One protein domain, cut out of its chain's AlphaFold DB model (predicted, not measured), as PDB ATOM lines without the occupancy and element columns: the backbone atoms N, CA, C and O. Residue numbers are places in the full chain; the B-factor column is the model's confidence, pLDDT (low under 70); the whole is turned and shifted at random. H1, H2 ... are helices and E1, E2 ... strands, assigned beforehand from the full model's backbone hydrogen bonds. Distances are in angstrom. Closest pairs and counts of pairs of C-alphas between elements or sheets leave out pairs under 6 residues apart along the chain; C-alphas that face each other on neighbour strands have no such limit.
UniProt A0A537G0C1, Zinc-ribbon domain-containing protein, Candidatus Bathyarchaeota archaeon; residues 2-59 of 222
ATOM      1  N   ASN A   2     -25.387 -39.587  27.817       89.44
ATOM      2  CA  ASN A   2     -25.482 -39.883  26.383       89.44
ATOM      3  C   ASN A   2     -25.624 -38.600  25.551       89.44
ATOM      4  O   ASN A   2     -26.414 -37.732  25.925       89.44
ATOM      5  N   PHE A   3     -24.891 -38.495  24.443       90.31
ATOM      6  CA  PHE A   3     -25.013 -37.402  23.478       90.31
ATOM      7  C   PHE A   3     -25.894 -37.832  22.302       90.31
ATOM      8  O   PHE A   3     -25.836 -38.970  21.850       90.31
ATOM      9  N   ASP A   4     -26.714 -36.918  21.797       88.00
ATOM     10  CA  ASP A   4     -27.515 -37.118  20.593       88.00
ATOM     11  C   ASP A   4     -27.569 -35.832  19.750       88.00
ATOM     12  O   ASP A   4     -26.980 -34.806  20.095       88.00
ATOM     13  N   LYS A   5     -28.316 -35.868  18.638       80.94
ATOM     14  CA  LYS A   5     -28.478 -34.720  17.728       80.94
ATOM     15  C   LYS A   5     -29.053 -33.451  18.376       80.94
ATOM     16  O   LYS A   5     -28.983 -32.388  17.772       80.94
ATOM     17  N   TYR A   6     -29.642 -33.549  19.567       82.38
ATOM     18  CA  TYR A   6     -30.288 -32.451  20.286       82.38
ATOM     19  C   TYR A   6     -29.513 -32.010  21.539       82.38
ATOM     20  O   TYR A   6     -30.008 -31.179  22.304       82.38
ATOM     21  N   GLY A   7     -28.320 -32.560  21.783       88.00
ATOM     22  CA  GLY A   7     -27.448 -32.194  22.898       88.00
ATOM     23  C   GLY A   7     -27.058 -33.402  23.743       88.00
ATOM     24  O   GLY A   7     -26.686 -34.443  23.216       88.00
ATOM     25  N   ALA A   8     -27.139 -33.272  25.067       91.75
ATOM     26  CA  ALA A   8     -26.742 -34.312  26.012       91.75
ATOM     27  C   ALA A   8     -27.862 -34.657  26.997       91.75
ATOM     28  O   ALA A   8     -28.649 -33.805  27.419       91.75
ATOM     29  N   VAL A   9     -27.911 -35.920  27.401       94.06
ATOM     30  CA  VAL A   9     -28.813 -36.451  28.418       94.06
ATOM     31  C   VAL A   9     -27.988 -36.926  29.606       94.06
ATOM     32  O   VAL A   9     -27.179 -37.855  29.507       94.06
ATOM     33  N   LEU A  10     -28.230 -36.297  30.749       91.38
ATOM     34  CA  LEU A  10     -27.642 -36.651  32.032       91.38
ATOM     35  C   LEU A  10     -28.631 -37.461  32.864       91.38
ATOM     36  O   LEU A  10     -29.820 -37.143  32.909       91.38
ATOM     37  N   ARG A  11     -28.121 -38.461  33.582       91.25
ATOM     38  CA  ARG A  11     -28.822 -39.075  34.710       91.25
ATOM     39  C   ARG A  11     -28.218 -38.481  35.975       91.25
ATOM     40  O   ARG A  11     -27.022 -38.627  36.198       91.25
ATOM     41  N   VAL A  12     -29.021 -37.751  36.736       90.00
ATOM     42  CA  VAL A  12     -28.582 -37.053  37.947       90.00
ATOM     43  C   VAL A  12     -29.304 -37.664  39.127       90.00
ATOM     44  O   VAL A  12     -30.533 -37.679  39.137       90.00
ATOM     45  N   ASP A  13     -28.545 -38.129  40.110       89.12
ATOM     46  CA  ASP A  13     -29.085 -38.588  41.383       89.12
ATOM     47  C   ASP A  13     -29.072 -37.457  42.418       89.12
ATOM     48  O   ASP A  13     -28.156 -36.630  42.452       89.12
ATOM     49  N   GLY A  14     -30.128 -37.358  43.215       84.00
ATOM     50  CA  GLY A  14     -30.305 -36.270  44.166       84.00
ATOM     51  C   GLY A  14     -31.336 -36.587  45.238       84.00
ATOM     52  O   GLY A  14     -31.875 -37.683  45.305       84.00
ATOM     53  N   LYS A  15     -31.647 -35.586  46.072       84.25
ATOM     54  CA  LYS A  15     -32.515 -35.746  47.255       84.25
ATOM     55  C   LYS A  15     -33.886 -36.373  46.954       84.25
ATOM     56  O   LYS A  15     -34.456 -37.029  47.813       84.25
ATOM     57  N   THR A  16     -34.425 -36.132  45.763       84.06
ATOM     58  CA  THR A  16     -35.747 -36.597  45.316       84.06
ATOM     59  C   THR A  16     -35.670 -37.810  44.383       84.06
ATOM     60  O   THR A  16     -36.661 -38.157  43.750       84.06
ATOM     61  N   GLY A  17     -34.502 -38.453  44.304       86.94
ATOM     62  CA  GLY A  17     -34.228 -39.602  43.449       86.94
ATOM     63  C   GLY A  17     -33.536 -39.248  42.135       86.94
ATOM     64  O   GLY A  17     -33.280 -38.081  41.800       86.94
ATOM     65  N   ALA A  18     -33.233 -40.299  41.375       89.25
ATOM     66  CA  ALA A  18     -32.589 -40.189  40.080       89.25
ATOM     67  C   ALA A  18     -33.549 -39.625  39.031       89.25
ATOM     68  O   ALA A  18     -34.667 -40.105  38.862       89.25
ATOM     69  N   ARG A  19     -33.080 -38.641  38.263       89.88
ATOM     70  CA  ARG A  19     -33.845 -38.045  37.166       89.88
ATOM     71  C   ARG A  19     -33.011 -37.862  35.914       89.88
ATOM     72  O   ARG A  19     -31.783 -37.746  35.955       89.88
ATOM     73  N   ARG A  20     -33.711 -37.794  34.787       90.94
ATOM     74  CA  ARG A  20     -33.136 -37.529  33.474       90.94
ATOM     75  C   ARG A  20     -33.183 -36.028  33.188       90.94
ATOM     76  O   ARG A  20     -34.254 -35.437  33.171       90.94
ATOM     77  N   VAL A  21     -32.032 -35.412  32.927       91.56
ATOM     78  CA  VAL A  21     -31.920 -33.981  32.612       91.56
ATOM     79  C   VAL A  21     -31.336 -33.803  31.217       91.56
ATOM     80  O   VAL A  21     -30.252 -34.298  30.914       91.56
ATOM     81  N   ARG A  22     -32.058 -33.075  30.363       92.06
ATOM     82  CA  ARG A  22     -31.603 -32.690  29.024       92.06
ATOM     83  C   ARG A  22     -30.798 -31.391  29.102       92.06
ATOM     84  O   ARG A  22     -31.313 -30.378  29.568       92.06
ATOM     85  N   ILE A  23     -29.578 -31.408  28.574       90.19
ATOM     86  CA  ILE A  23     -28.750 -30.220  28.352       90.19
ATOM     87  C   ILE A  23     -28.634 -29.981  26.851       90.19
ATOM     88  O   ILE A  23     -28.260 -30.876  26.101       90.19
ATOM     89  N   ILE A  24     -28.955 -28.760  26.427       87.44
ATOM     90  CA  ILE A  24     -28.924 -28.349  25.017       87.44
ATOM     91  C   ILE A  24     -27.831 -27.296  24.838       87.44
ATOM     92  O   ILE A  24     -26.818 -27.553  24.199       87.44
ATOM     93  N   PHE A  25     -27.989 -26.146  25.502       84.12
ATOM     94  CA  PHE A  25     -27.073 -25.003  25.409       84.12
ATOM     95  C   PHE A  25     -25.611 -25.373  25.718       84.12
ATOM     96  O   PHE A  25     -24.719 -25.061  24.938       84.12
ATOM     97  N   SER A  26     -25.360 -26.081  26.823       87.25
ATOM     98  CA  SER A  26     -23.998 -26.423  27.262       87.25
ATOM     99  C   SER A  26     -23.473 -27.745  26.693       87.25
ATOM    100  O   SER A  26     -22.417 -28.195  27.125       87.25
ATOM    101  N   ALA A  27     -24.190 -28.397  25.770       88.94
ATOM    102  CA  ALA A  27     -23.805 -29.727  25.290       88.94
ATOM    103  C   ALA A  27     -22.451 -29.713  24.565       88.94
ATOM    104  O   ALA A  27     -21.626 -30.582  24.822       88.94
ATOM    105  N   GLY A  28     -22.189 -28.701  23.729       84.31
ATOM    106  CA  GLY A  28     -20.900 -28.555  23.043       84.31
ATOM    107  C   GLY A  28     -19.736 -28.346  24.015       84.31
ATOM    108  O   GLY A  28     -18.738 -29.049  23.931       84.31
ATOM    109  N   ALA A  29     -19.899 -27.451  24.996       87.75
ATOM    110  CA  ALA A  29     -18.888 -27.223  26.032       87.75
ATOM    111  C   ALA A  29     -18.625 -28.479  26.878       87.75
ATOM    112  O   ALA A  29     -17.492 -28.749  27.261       87.75
ATOM    113  N   LEU A  30     -19.669 -29.267  27.154       90.69
ATOM    114  CA  LEU A  30     -19.536 -30.528  27.873       90.69
ATOM    115  C   LEU A  30     -18.817 -31.596  27.040       90.69
ATOM    116  O   LEU A  30     -17.982 -32.307  27.582       90.69
ATOM    117  N   ALA A  31     -19.119 -31.706  25.745       89.50
ATOM    118  CA  ALA A  31     -18.413 -32.618  24.845       89.50
ATOM    119  C   ALA A  31     -16.922 -32.262  24.749       89.50
ATOM    120  O   ALA A  31     -16.069 -33.139  24.850       89.50
ATOM    121  N   GLU A  32     -16.614 -30.970  24.643       89.06
ATOM    122  CA  GLU A  32     -15.235 -30.484  24.602       89.06
ATOM    123  C   GLU A  32     -14.473 -30.793  25.892       89.06
ATOM    124  O   GLU A  32     -13.327 -31.243  25.858       89.06
ATOM    125  N   TRP A  33     -15.130 -30.610  27.038       90.25
ATOM    126  CA  TRP A  33     -14.578 -30.997  28.327       90.25
ATOM    127  C   TRP A  33     -14.300 -32.501  28.408       90.25
ATOM    128  O   TRP A  33     -13.226 -32.888  28.851       90.25
ATOM    129  N   MET A  34     -15.219 -33.350  27.936       89.56
ATOM    130  CA  MET A  34     -15.025 -34.807  27.923       89.56
ATOM    131  C   MET A  34     -13.806 -35.227  27.093       89.56
ATOM    132  O   MET A  34     -13.084 -36.134  27.500       89.56
ATOM    133  N   ASN A  35     -13.541 -34.554  25.970       89.44
ATOM    134  CA  ASN A  35     -12.371 -34.835  25.131       89.44
ATOM    135  C   ASN A  35     -11.046 -34.517  25.840       89.44
ATOM    136  O   ASN A  35     -10.055 -35.220  25.641       89.44
ATOM    137  N   HIS A  36     -11.046 -33.476  26.674       88.50
ATOM    138  CA  HIS A  36      -9.891 -33.020  27.450       88.50
ATOM    139  C   HIS A  36      -9.865 -33.572  28.879       88.50
ATOM    140  O   HIS A  36      -8.976 -33.217  29.655       88.50
ATOM    141  N   HIS A  37     -10.839 -34.410  29.245       88.56
ATOM    142  CA  HIS A  37     -10.964 -34.908  30.602       88.56
ATOM    143  C   HIS A  37      -9.717 -35.729  30.953       88.56
ATOM    144  O   HIS A  37      -9.384 -36.669  30.224       88.56
ATOM    145  N   PRO A  38      -9.015 -35.420  32.056       84.12
ATOM    146  CA  PRO A  38      -7.724 -36.051  32.306       84.12
ATOM    147  C   PRO A  38      -7.828 -37.560  32.621       84.12
ATOM    148  O   PRO A  38      -6.861 -38.287  32.422       84.12
ATOM    149  N   SER A  39      -9.020 -38.049  32.989       85.94
ATOM    150  CA  SER A  39      -9.383 -39.477  33.085       85.94
ATOM    151  C   SER A  39     -10.490 -39.846  32.084       85.94
ATOM    152  O   SER A  39     -11.502 -40.421  32.467       85.94
ATOM    153  N   LYS A  40     -10.394 -39.430  30.815       85.75
ATOM    154  CA  LYS A  40     -11.462 -39.664  29.814       85.75
ATOM    155  C   LYS A  40     -11.780 -41.144  29.548       85.75
ATOM    156  O   LYS A  40     -12.896 -41.449  29.140       85.75
ATOM    157  N   ASP A  41     -10.811 -42.031  29.779       86.94
ATOM    158  CA  ASP A  41     -10.929 -43.470  29.515       86.94
ATOM    159  C   ASP A  41     -11.490 -44.257  30.716       86.94
ATOM    160  O   ASP A  41     -11.766 -45.446  30.589       86.94
ATOM    161  N   ASP A  42     -11.679 -43.603  31.870       87.38
ATOM    162  CA  ASP A  42     -12.241 -44.194  33.090       87.38
ATOM    163  C   ASP A  42     -13.720 -43.781  33.261       87.38
ATOM    164  O   ASP A  42     -14.001 -42.627  33.608       87.38
ATOM    165  N   PRO A  43     -14.685 -44.697  33.042       85.62
ATOM    166  CA  PRO A  43     -16.114 -44.399  33.149       85.62
ATOM    167  C   PRO A  43     -16.590 -44.070  34.569       85.62
ATOM    168  O   PRO A  43     -17.630 -43.419  34.712       85.62
ATOM    169  N   ASP A  44     -15.860 -44.519  35.594       86.44
ATOM    170  CA  ASP A  44     -16.205 -44.319  37.005       86.44
ATOM    171  C   ASP A  44     -15.589 -43.031  37.575       86.44
ATOM    172  O   ASP A  44     -15.904 -42.610  38.697       86.44
ATOM    173  N   SER A  45     -14.753 -42.354  36.784       87.50
ATOM    174  CA  SER A  45     -14.152 -41.081  37.155       87.50
ATOM    175  C   SER A  45     -15.205 -39.990  37.366       87.50
ATOM    176  O   SER A  45     -16.225 -39.889  36.676       87.50
ATOM    177  N   ALA A  46     -14.950 -39.107  38.331       89.31
ATOM    178  CA  ALA A  46     -15.814 -37.962  38.564       89.31
ATOM    179  C   ALA A  46     -15.776 -37.013  37.358       89.31
ATOM    180  O   ALA A  46     -14.721 -36.492  37.033       89.31
ATOM    181  N   LEU A  47     -16.940 -36.685  36.783       89.69
ATOM    182  CA  LEU A  47     -17.048 -35.784  35.621       89.69
ATOM    183  C   LEU A  47     -16.347 -34.427  35.808       89.69
ATOM    184  O   LEU A  47     -15.926 -33.813  34.836       89.69
ATOM    185  N   TRP A  48     -16.288 -33.919  37.038       90.19
ATOM    186  CA  TRP A  48     -15.599 -32.672  37.363       90.19
ATOM    187  C   TRP A  48     -14.478 -32.983  38.345       90.19
ATOM    188  O   TRP A  48     -14.753 -33.358  39.491       90.19
ATOM    189  N   THR A  49     -13.235 -32.801  37.912       86.50
ATOM    190  CA  THR A  49     -12.028 -33.071  38.700       86.50
ATOM    191  C   THR A  49     -11.286 -31.781  39.035       86.50
ATOM    192  O   THR A  49     -11.390 -30.791  38.309       86.50
ATOM    193  N   SER A  50     -10.527 -31.766  40.135       79.00
ATOM    194  CA  SER A  50      -9.537 -30.707  40.357       79.00
ATOM    195  C   SER A  50      -8.276 -30.948  39.517       79.00
ATOM    196  O   SER A  50      -7.992 -32.074  39.107       79.00
ATOM    197  N   PHE A  51      -7.531 -29.873  39.242       70.00
ATOM    198  CA  PHE A  51      -6.281 -29.909  38.467       70.00
ATOM    199  C   PHE A  51      -5.038 -29.805  39.358       70.00
ATOM    200  O   PHE A  51      -3.944 -29.542  38.866       70.00
ATOM    201  N   ASP A  52      -5.205 -29.968  40.673       61.09
ATOM    202  CA  ASP A  52      -4.221 -29.509  41.655       61.09
ATOM    203  C   ASP A  52      -2.870 -30.237  41.535       61.09
ATOM    204  O   ASP A  52      -1.839 -29.635  41.830       61.09
ATOM    205  N   LYS A  53      -2.854 -31.503  41.076       55.62
ATOM    206  CA  LYS A  53      -1.639 -32.255  40.709       55.62
ATOM    207  C   LYS A  53      -1.915 -33.290  39.612       55.62
ATOM    208  O   LYS A  53      -2.931 -33.985  39.650       55.62
ATOM    209  N   VAL A  54      -0.959 -33.449  38.691       47.59
ATOM    210  CA  VAL A  54      -0.909 -34.570  37.735       47.59
ATOM    211  C   VAL A  54      -0.909 -35.875  38.540       47.59
ATOM    212  O   VAL A  54       0.025 -36.134  39.294       47.59
ATOM    213  N   GLY A  55      -1.992 -36.650  38.449       50.38
ATOM    214  CA  GLY A  55      -2.154 -37.931  39.152       50.38
ATOM    215  C   GLY A  55      -3.076 -37.930  40.380       50.38
ATOM    216  O   GLY A  55      -3.415 -39.006  40.857       50.38
ATOM    217  N   SER A  56      -3.557 -36.779  40.872       58.16
ATOM    218  CA  SER A  56      -4.598 -36.732  41.917       58.16
ATOM    219  C   SER A  56      -5.883 -36.102  41.382       58.16
ATOM    220  O   SER A  56      -6.277 -35.010  41.788       58.16
ATOM    221  N   MET A  57      -6.541 -36.788  40.447       69.06
ATOM    222  CA  MET A  57      -7.840 -36.375  39.912       69.06
ATOM    223  C   MET A  57      -8.954 -36.650  40.922       69.06
ATOM    224  O   MET A  57      -9.700 -37.622  40.829       69.06
ATOM    225  N   LYS A  58      -9.045 -35.796  41.940       79.75
ATOM    226  CA  LYS A  58     -10.131 -35.857  42.917       79.75
ATOM    227  C   LYS A  58     -11.354 -35.131  42.382       79.75
ATOM    228  O   LYS A  58     -11.245 -34.141  41.659       79.75
ATOM    229  N   ARG A  59     -12.530 -35.608  42.793       87.44
ATOM    230  CA  ARG A  59     -13.806 -34.936  42.542       87.44
ATOM    231  C   ARG A  59     -13.735 -33.484  43.013       87.44
ATOM    232  O   ARG A  59     -13.328 -33.211  44.138       87.44
TER     233      ARG A  59
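AT A GLANCE: This is residues 2 to 59 of the 222 residues of the protein "Zinc-ribbon domain-containing protein" of Candidatus Bathyarchaeota archaeon (UniProt A0A537G0C1). A narrow three-stranded antiparallel sheet, E1, E2 and E3, stands at the first end of a single helix, H1, which leads away from it; beyond H1 residues 37 to 59, with no named element, loop back, giving a loose U. Residues 13 to 18, joining E2 to E3, stick out from the sheet. The 58 printed residues hold three named strands and then one named helix, sheet order E1, E2, E3; the class is mixed, with under half of the residues in named elements. The whole is loose, with a radius of gyration of the C-alphas of 13.0 A and spans of 33 by 28 by 17 A.

HOW THE PARTS SIT: E1, residues 2 to 4, and E2, residues 7 to 12, form a hairpin, antiparallel at 156 degrees, with N 4 and O 7 2.9 A apart, within hydrogen-bond range. E2 and E3, residues 19 to 23, form a second hairpin at 154 degrees, with N 10 and O 21 at 2.8 A, within hydrogen-bond range. The three strands are a meander, each the antiparallel neighbour of the one before. E1 and E3 are apart. H1, residues 27 to 36, is on the sheet at a height over the sheet of 10.9 A, stands up from it at 56 degrees and lies over E2. The closest C-alphas of E2 and H1 are those of Gly 7 and Ala 27, 5.0 A apart. In H1 every O i to N i+4 pair is within hydrogen-bond range.

IN THESE COORDINATES: E1 begins at C-alpha 2 (-25.482, -39.883, 26.383) and is 6.7 A long. E2 measures 15.9 A and E3 12.8 A. H1, 14.5 A, ends at C-alpha 36 (-9.891, -33.020, 27.450).

THE WHOLE: The farthest C-alphas, of Thr 16 and Val 54, are 35.7 A apart. The printed part has no cut, and no link between named elements is long. Mean pLDDT of the printed part is 84.3; residues 52 to 57 are under 70.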